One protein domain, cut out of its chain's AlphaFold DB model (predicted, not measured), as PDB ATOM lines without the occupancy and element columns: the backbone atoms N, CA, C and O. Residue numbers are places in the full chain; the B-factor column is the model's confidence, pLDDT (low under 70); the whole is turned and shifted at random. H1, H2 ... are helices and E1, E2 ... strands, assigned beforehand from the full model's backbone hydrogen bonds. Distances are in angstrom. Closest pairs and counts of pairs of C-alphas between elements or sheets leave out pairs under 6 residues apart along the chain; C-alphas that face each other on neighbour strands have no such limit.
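What this domain is: This is residues 4 to 65 of the 66 residues of the protein "Immunity protein 35" of Nonomuraea pusilla (UniProt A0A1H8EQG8). A small antiparallel sheet of three strands has one helix, H2, over one face on the side of E3, while the chain between E2 and E3 reaches away to one end as a long loop, with the short helix H1 at its far end. The loop with H1 and the far end of H2 lie at opposite ends of the long axis, and a second long loop, residues 40 to 53, leads from E3 round to H2. The printed part has 62 residues, with three named strands and two named helices in the order E1 E2 H1 E3 H2 and a sheet order of E1, E2, E3. The class is mixed, helices and strands, with 29 residues, under half, in named elements. The whole is loose, with a radius of gyration of the C-alphas of 13.3 A, and elongated, spanning 41 by 22 by 15 A.

Where its parts are: Strand E1 is residues 4 to 6, 6.8 A long, and begins at C-alpha 4 at (-24.696, 18.334, 37.234). Strand E2, residues 10 to 14, is 13.6 A long. Helix H1, residues 18 to 23, is 8.6 A long and ends at C-alpha 23 at (-37.330, 5.099, 49.532). Strand E3, residues 36 to 39, is 10.0 A long. Helix H2, residues 54 to 64, is 15.6 A long and ends at C-alpha 64 at (-1.656, 19.413, 36.874).

How they stand to each other: E1 and E2 form a hairpin, antiparallel at 156 degrees, with N 5 and O 12 2.9 A apart, within hydrogen-bond range. E2, the inner strand, is also antiparallel to E3, at 166 degrees, with N 13 and O 36 at 2.8 A and N 38 and O 11 at 2.8 A, within hydrogen-bond range. Residues 37 to 38 of E3 also pair, antiparallel, with residues 45 to 46. H2 is on the sheet at a height over the sheet of 10.6 A, its local plane fitted to only just enough C-alphas, 6. H2 lies over E3, where 7 of its 11 C-alphas fall, and only just not over E2, where 2 fall. On the local plane it runs slantwise to the strands, only just, at 31 degrees to E3. The closest C-alphas of E3 and H2 are those of Leu 37 and Ile 58, 7.9 A apart. H1 is not on the sheet, and it is apart from E1 and from H2. In H1 and H2 every O i to N i+4 pair is within hydrogen-bond range.

The domain as a whole: The two C-alphas farthest apart are those of Thr 23 and Gly 65, at 41.5 A. The printed part has no cut. The links from H1 to E3, 12 residues, and from E3 to H2, 14 residues, are long; the links from E1 to E2 and from E2 to H1 are tight. The mean pLDDT of the printed part is 95.5, and no printed residue is under 70.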
ATOM      1  N   MET A   4     -25.849  18.005  38.055       92.81
ATOM      2  CA  MET A   4     -24.696  18.334  37.234       92.81
ATOM      3  C   MET A   4     -24.390  19.812  37.414       92.81
ATOM      4  O   MET A   4     -25.293  20.642  37.313       92.81
ATOM      5  N   GLU A   5     -23.133  20.115  37.692       95.94
ATOM      6  CA  GLU A   5     -22.636  21.470  37.910       95.94
ATOM      7  C   GLU A   5     -21.504  21.739  36.921       95.94
ATOM      8  O   GLU A   5     -20.662  20.874  36.681       95.94
ATOM      9  N   GLU A   6     -21.497  22.922  36.312       96.94
ATOM     10  CA  GLU A   6     -20.402  23.352  35.442       96.94
ATOM     11  C   GLU A   6     -19.289  23.993  36.278       96.94
ATOM     12  O   GLU A   6     -19.546  24.737  37.225       96.94
ATOM     13  N   CYS A   7     -18.045  23.702  35.916       95.06
ATOM     14  CA  CYS A   7     -16.842  24.255  36.523       95.06
ATOM     15  C   CYS A   7     -15.834  24.651  35.434       95.06
ATOM     16  O   CYS A   7     -16.065  24.467  34.239       95.06
ATOM     17  N   SER A   8     -14.694  25.194  35.844       94.50
ATOM     18  CA  SER A   8     -13.608  25.631  34.958       94.50
ATOM     19  C   SER A   8     -13.085  24.529  34.025       94.50
ATOM     20  O   SER A   8     -12.821  24.799  32.851       94.50
ATOM     21  N   ILE A   9     -12.970  23.294  34.522       95.12
ATOM     22  CA  ILE A   9     -12.475  22.132  33.764       95.12
ATOM     23  C   ILE A   9     -13.553  21.549  32.835       95.12
ATOM     24  O   ILE A   9     -13.269  21.088  31.726       95.12
ATOM     25  N   GLY A  10     -14.809  21.573  33.271       96.19
ATOM     26  CA  GLY A  10     -15.917  20.940  32.570       96.19
ATOM     27  C   GLY A  10     -17.095  20.746  33.501       96.19
ATOM     28  O   GLY A  10     -17.699  21.727  33.928       96.19
ATOM     29  N   TRP A  11     -17.423  19.501  33.842       98.00
ATOM     30  CA  TRP A  11     -18.627  19.219  34.622       98.00
ATOM     31  C   TRP A  11     -18.396  18.260  35.773       98.00
ATOM     32  O   TRP A  11     -17.708  17.252  35.634       98.00
ATOM     33  N   VAL A  12     -19.058  18.545  36.888       97.88
ATOM     34  CA  VAL A  12     -19.162  17.649  38.033       97.88
ATOM     35  C   VAL A  12     -20.526  16.979  37.995       97.88
ATOM     36  O   VAL A  12     -21.553  17.653  37.930       97.88
ATOM     37  N   TYR A  13     -20.547  15.654  38.059       96.88
ATOM     38  CA  TYR A  13     -21.766  14.862  38.111       96.88
ATOM     39  C   TYR A  13     -21.910  14.160  39.460       96.88
ATOM     40  O   TYR A  13     -21.080  13.338  39.863       96.88
ATOM     41  N   TYR A  14     -23.015  14.452  40.139       95.88
ATOM     42  CA  TYR A  14     -23.396  13.836  41.402       95.88
ATOM     43  C   TYR A  14     -24.501  12.818  41.168       95.88
ATOM     44  O   TYR A  14     -25.470  13.067  40.447       95.88
ATOM     45  N   TYR A  15     -24.389  11.677  41.837       95.19
ATOM     46  CA  TYR A  15     -25.315  10.568  41.681       95.19
ATOM     47  C   TYR A  15     -25.610   9.900  43.018       95.19
ATOM     48  O   TYR A  15     -24.926  10.106  44.020       95.19
ATOM     49  N   GLN A  16     -26.679   9.110  43.031       96.38
ATOM     50  CA  GLN A  16     -26.998   8.236  44.145       96.38
ATOM     51  C   GLN A  16     -27.761   7.003  43.678       96.38
ATOM     52  O   GLN A  16     -28.318   6.971  42.578       96.38
ATOM     53  N   SER A  17     -27.847   6.013  44.563       96.94
ATOM     54  CA  SER A  17     -28.701   4.845  44.391       96.94
ATOM     55  C   SER A  17     -30.144   5.259  44.132       96.94
ATOM     56  O   SER A  17     -30.775   5.959  44.926       96.94
ATOM     57  N   ALA A  18     -30.702   4.774  43.025       96.06
ATOM     58  CA  ALA A  18     -32.090   5.041  42.677       96.06
ATOM     59  C   ALA A  18     -33.063   4.515  43.749       96.06
ATOM     60  O   ALA A  18     -34.121   5.106  43.948       96.06
ATOM     61  N   ARG A  19     -32.713   3.428  44.457       97.25
ATOM     62  CA  ARG A  19     -33.507   2.914  45.583       97.25
ATOM     63  C   ARG A  19     -33.470   3.895  46.748       97.25
ATOM     64  O   ARG A  19     -34.538   4.333  47.154       97.25
ATOM     65  N   TYR A  20     -32.278   4.309  47.189       97.25
ATOM     66  CA  TYR A  20     -32.125   5.305  48.256       97.25
ATOM     67  C   TYR A  20     -32.919   6.581  47.962       97.25
ATOM     68  O   TYR A  20     -33.678   7.052  48.799       97.25
ATOM     69  N   LEU A  21     -32.829   7.095  46.735       95.88
ATOM     70  CA  LEU A  21     -33.524   8.318  46.330       95.88
ATOM     71  C   LEU A  21     -35.053   8.200  46.336       95.88
ATOM     72  O   LEU A  21     -35.729   9.207  46.523       95.88
ATOM     73  N   ARG A  22     -35.600   7.005  46.087       97.06
ATOM     74  CA  ARG A  22     -37.053   6.771  46.087       97.06
ATOM     75  C   ARG A  22     -37.598   6.418  47.465       97.06
ATOM     76  O   ARG A  22     -38.740   6.757  47.749       97.06
ATOM     77  N   THR A  23     -36.836   5.684  48.274       97.44
ATOM     78  CA  THR A  23     -37.330   5.099  49.532       97.44
ATOM     79  C   THR A  23     -36.789   5.785  50.780       97.44
ATOM     80  O   THR A  23     -37.351   5.596  51.853       97.44
ATOM     81  N   GLY A  24     -35.691   6.538  50.675       96.25
ATOM     82  CA  GLY A  24     -34.956   7.077  51.822       96.25
ATOM     83  C   GLY A  24     -34.222   6.015  52.648       96.25
ATOM     84  O   GLY A  24     -33.676   6.323  53.704       96.25
ATOM     85  N   GLU A  25     -34.204   4.755  52.202       97.88
ATOM     86  CA  GLU A  25     -33.607   3.653  52.952       97.88
ATOM     87  C   GLU A  25     -32.080   3.770  52.966       97.88
ATOM     88  O   GLU A  25     -31.417   3.503  51.965       97.88
ATOM     89  N   PHE A  26     -31.520   4.143  54.116       95.94
ATOM     90  CA  PHE A  26     -30.093   4.427  54.272       95.94
ATOM     91  C   PHE A  26     -29.172   3.282  53.827       95.94
ATOM     92  O   PHE A  26     -28.141   3.526  53.211       95.94
ATOM     93  N   THR A  27     -29.555   2.025  54.066       96.94
ATOM     94  CA  THR A  27     -28.775   0.845  53.646       96.94
ATOM     95  C   THR A  27     -28.658   0.709  52.130       96.94
ATOM     96  O   THR A  27     -27.785  -0.005  51.643       96.94
ATOM     97  N   ALA A  28     -29.517   1.393  51.373       97.44
ATOM     98  CA  ALA A  28     -29.451   1.444  49.925       97.44
ATOM     99  C   ALA A  28     -28.573   2.591  49.403       97.44
ATOM    100  O   ALA A  28     -28.431   2.695  48.185       97.44
ATOM    101  N   ALA A  29     -28.032   3.464  50.261       96.69
ATOM    102  CA  ALA A  29     -27.144   4.549  49.850       96.69
ATOM    103  C   ALA A  29     -25.792   4.000  49.362       96.69
ATOM    104  O   ALA A  29     -25.274   3.018  49.893       96.69
ATOM    105  N   LEU A  30     -25.207   4.640  48.347       95.88
ATOM    106  CA  LEU A  30     -23.882   4.252  47.850       95.88
ATOM    107  C   LEU A  30     -22.793   4.689  48.840       95.88
ATOM    108  O   LEU A  30     -22.686   5.874  49.159       95.88
ATOM    109  N   GLY A  31     -21.977   3.738  49.299       94.62
ATOM    110  CA  GLY A  31     -20.759   4.014  50.064       94.62
ATOM    111  C   GLY A  31     -19.614   4.458  49.150       94.62
ATOM    112  O   GLY A  31     -19.514   3.987  48.022       94.62
ATOM    113  N   GLY A  32     -18.757   5.371  49.622       91.56
ATOM    114  CA  GLY A  32     -17.628   5.876  48.823       91.56
ATOM    115  C   GLY A  32     -18.052   6.675  47.580       91.56
ATOM    116  O   GLY A  32     -17.336   6.695  46.586       91.56
ATOM    117  N   ASN A  33     -19.230   7.305  47.624       94.19
ATOM    118  CA  ASN A  33     -19.886   7.975  46.499       94.19
ATOM    119  C   ASN A  33     -19.240   9.326  46.133       94.19
ATOM    120  O   ASN A  33     -19.851  10.383  46.317       94.19
ATOM    121  N   ALA A  34     -17.998   9.287  45.652       96.19
ATOM    122  CA  ALA A  34     -17.305  10.461  45.138       96.19
ATOM    123  C   ALA A  34     -17.995  10.988  43.860       96.19
ATOM    124  O   ALA A  34     -18.442  10.184  43.032       96.19
ATOM    125  N   PRO A  35     -18.094  12.316  43.683       96.00
ATOM    126  CA  PRO A  35     -18.602  12.922  42.451       96.00
ATOM    127  C   PRO A  35     -17.696  12.618  41.254       96.00
ATOM    128  O   PRO A  35     -16.492  12.457  41.412       96.00
ATOM    129  N   ILE A  36     -18.252  12.583  40.046       96.31
ATOM    130  CA  ILE A  36     -17.481  12.338  38.818       96.31
ATOM    131  C   ILE A  36     -17.124  13.684  38.192       96.31
ATOM    132  O   ILE A  36     -18.029  14.458  37.889       96.31
ATOM    133  N   LEU A  37     -15.836  13.958  37.976       97.38
ATOM    134  CA  LEU A  37     -15.377  15.128  37.227       97.38
ATOM    135  C   LEU A  37     -15.114  14.732  35.769       97.38
ATOM    136  O   LEU A  37     -14.454  13.728  35.505       97.38
ATOM    137  N   ILE A  38     -15.649  15.507  34.831       97.25
ATOM    138  CA  ILE A  38     -15.580  15.244  33.391       97.25
ATOM    139  C   ILE A  38     -14.899  16.426  32.702       97.25
ATOM    140  O   ILE A  38     -15.380  17.559  32.785       97.25
ATOM    141  N   ASP A  39     -13.809  16.148  31.990       96.00
ATOM    142  CA  ASP A  39     -13.088  17.125  31.174       96.00
ATOM    143  C   ASP A  39     -13.898  17.507  29.931       96.00
ATOM    144  O   ASP A  39     -14.289  16.660  29.120       96.00
ATOM    145  N   ARG A  40     -14.127  18.809  29.742       96.00
ATOM    146  CA  ARG A  40     -14.890  19.330  28.602       96.00
ATOM    147  C   ARG A  40     -14.200  19.154  27.250       96.00
ATOM    148  O   ARG A  40     -14.881  19.166  26.227       96.00
ATOM    149  N   ARG A  41     -12.875  19.014  27.207       94.88
ATOM    150  CA  ARG A  41     -12.108  18.962  25.950       94.88
ATOM    151  C   ARG A  41     -12.243  17.620  25.243       94.88
ATOM    152  O   ARG A  41     -12.314  17.584  24.018       94.88
ATOM    153  N   ASN A  42     -12.250  16.529  26.002       94.75
ATOM    154  CA  ASN A  42     -12.184  15.165  25.467       94.75
ATOM    155  C   ASN A  42     -13.183  14.191  26.124       94.75
ATOM    156  O   ASN A  42     -13.287  13.051  25.676       94.75
ATOM    157  N   GLY A  43     -13.926  14.620  27.150       95.19
ATOM    158  CA  GLY A  43     -14.870  13.776  27.884       95.19
ATOM    159  C   GLY A  43     -14.219  12.787  28.856       95.19
ATOM    160  O   GLY A  43     -14.903  11.879  29.328       95.19
ATOM    161  N   ALA A  44     -12.920  12.915  29.143       96.25
ATOM    162  CA  ALA A  44     -12.222  12.051  30.084       96.25
ATOM    163  C   ALA A  44     -12.776  12.222  31.503       96.25
ATOM    164  O   ALA A  44     -13.133  13.321  31.928       96.25
ATOM    165  N   ILE A  45     -12.825  11.111  32.240       96.00
ATOM    166  CA  ILE A  45     -13.153  11.120  33.663       96.00
ATOM    167  C   ILE A  45     -11.872  11.399  34.432       96.00
ATOM    168  O   ILE A  45     -10.918  10.621  34.357       96.00
ATOM    169  N   LEU A  46     -11.881  12.489  35.185       95.94
ATOM    170  CA  LEU A  46     -10.780  12.881  36.043       95.94
ATOM    171  C   LEU A  46     -10.962  12.262  37.441       95.94
ATOM    172  O   LEU A  46     -12.079  12.288  37.977       95.94
ATOM    173  N   PRO A  47      -9.911  11.656  38.023       94.50
ATOM    174  CA  PRO A  47      -9.977  11.038  39.343       94.50
ATOM    175  C   PRO A  47     -10.448  11.982  40.457       94.50
ATOM    176  O   PRO A  47      -9.934  13.075  40.646       94.50
ATOM    177  N   THR A  48     -11.379  11.516  41.284       96.75
ATOM    178  CA  THR A  48     -11.811  12.210  42.505       96.75
ATOM    179  C   THR A  48     -11.862  11.226  43.674       96.75
ATOM    180  O   THR A  48     -11.628  10.024  43.520       96.75
ATOM    181  N   GLY A  49     -12.189  11.718  44.867       96.12
ATOM    182  CA  GLY A  49     -12.362  10.875  46.044       96.12
ATOM    183  C   GLY A  49     -13.306  11.482  47.072       96.12
ATOM    184  O   GLY A  49     -13.830  12.580  46.906       96.12
ATOM    185  N   THR A  50     -13.494  10.777  48.184       96.50
ATOM    186  CA  THR A  50     -14.357  11.224  49.291       96.50
ATOM    187  C   THR A  50     -13.586  11.858  50.450       96.50
ATOM    188  O   THR A  50     -14.184  12.153  51.479       96.50
ATOM    189  N   ALA A  51     -12.264  12.019  50.325       97.00
ATOM    190  CA  ALA A  51     -11.420  12.578  51.385       97.00
ATOM    191  C   ALA A  51     -11.565  14.103  51.525       97.00
ATOM    192  O   ALA A  51     -11.472  14.632  52.632       97.00
ATOM    193  N   TYR A  52     -11.821  14.794  50.413       97.00
ATOM    194  CA  TYR A  52     -11.929  16.248  50.328       97.00
ATOM    195  C   TYR A  52     -13.188  16.677  49.554       97.00
ATOM    196  O   TYR A  52     -13.757  15.862  48.822       97.00
ATOM    197  N   PRO A  53     -13.631  17.940  49.696       95.75
ATOM    198  CA  PRO A  53     -14.647  18.541  48.830       95.75
ATOM    199  C   PRO A  53     -14.230  18.560  47.350       95.75
ATOM    200  O   PRO A  53     -13.040  18.495  47.037       95.75
ATOM    201  N   ILE A  54     -15.197  18.682  46.434       96.19
ATOM    202  CA  ILE A  54     -14.932  18.628  44.986       96.19
ATOM    203  C   ILE A  54     -13.977  19.734  44.514       96.19
ATOM    204  O   ILE A  54     -13.153  19.505  43.631       96.19
ATOM    205  N   GLU A  55     -14.020  20.908  45.142       96.31
ATOM    206  CA  GLU A  55     -13.199  22.071  44.797       96.31
ATOM    207  C   GLU A  55     -11.701  21.800  44.970       96.31
ATOM    208  O   GLU A  55     -10.879  22.436  44.313       96.31
ATOM    209  N   HIS A  56     -11.341  20.859  45.849       97.12
ATOM    210  CA  HIS A  56      -9.961  20.410  46.006       97.12
ATOM    211  C   HIS A  56      -9.477  19.685  44.748       97.12
ATOM    212  O   HIS A  56      -8.472  20.083  44.171       97.12
ATOM    213  N   TYR A  57     -10.235  18.693  44.271       96.62
ATOM    214  CA  TYR A  57      -9.858  17.929  43.078       96.62
ATOM    215  C   TYR A  57      -9.902  18.785  41.812       96.62
ATOM    216  O   TYR A  57      -9.018  18.660  40.971       96.62
ATOM    217  N   ILE A  58     -10.876  19.698  41.690       96.31
ATOM    218  CA  ILE A  58     -10.904  20.659  40.575       96.31
ATOM    219  C   ILE A  58      -9.588  21.442  40.537       96.31
ATOM    220  O   ILE A  58      -8.936  21.488  39.500       96.31
ATOM    221  N   ARG A  59      -9.153  21.993  41.675       96.25
ATOM    222  CA  ARG A  59      -7.893  22.740  41.753       96.25
ATOM    223  C   ARG A  59      -6.677  21.878  41.415       96.25
ATOM    224  O   ARG A  59      -5.778  22.348  40.724       96.25
ATOM    225  N   ASP A  60      -6.630  20.644  41.897       95.81
ATOM    226  CA  ASP A  60      -5.498  19.750  41.640       95.81
ATOM    227  C   ASP A  60      -5.361  19.422  40.145       95.81
ATOM    228  O   ASP A  60      -4.252  19.454  39.604       95.81
ATOM    229  N   HIS A  61      -6.478  19.193  39.450       94.69
ATOM    230  CA  HIS A  61      -6.482  18.984  38.000       94.69
ATOM    231  C   HIS A  61      -6.150  20.264  37.220       94.69
ATOM    232  O   HIS A  61      -5.399  20.199  36.247       94.69
ATOM    233  N   GLU A  62      -6.612  21.436  37.672       92.25
ATOM    234  CA  GLU A  62      -6.214  22.728  37.088       92.25
ATOM    235  C   GLU A  62      -4.695  22.944  37.162       92.25
ATOM    236  O   GLU A  62      -4.085  23.415  36.202       92.25
ATOM    237  N   LEU A  63      -4.076  22.596  38.296       92.06
ATOM    238  CA  LEU A  63      -2.635  22.751  38.514       92.06
ATOM    239  C   LEU A  63      -1.801  21.705  37.770       92.06
ATOM    240  O   LEU A  63      -0.670  21.995  37.381       92.06
ATOM    241  N   SER A  64      -2.344  20.503  37.577       86.31
ATOM    242  CA  SER A  64      -1.656  19.413  36.874       86.31
ATOM    243  C   SER A  64      -1.583  19.648  35.362       86.31
ATOM    244  O   SER A  64      -0.719  19.076  34.699       86.31
ATOM    245  N   GLY A  65      -2.443  20.521  34.820       74.50
ATOM    246  CA  GLY A  65      -2.471  20.850  33.394       74.50
ATOM    247  C   GLY A  65      -2.919  19.689  32.507       74.50
ATOM    248  O   GLY A  65      -2.636  19.707  31.306       74.50
TER     249      GLY A  65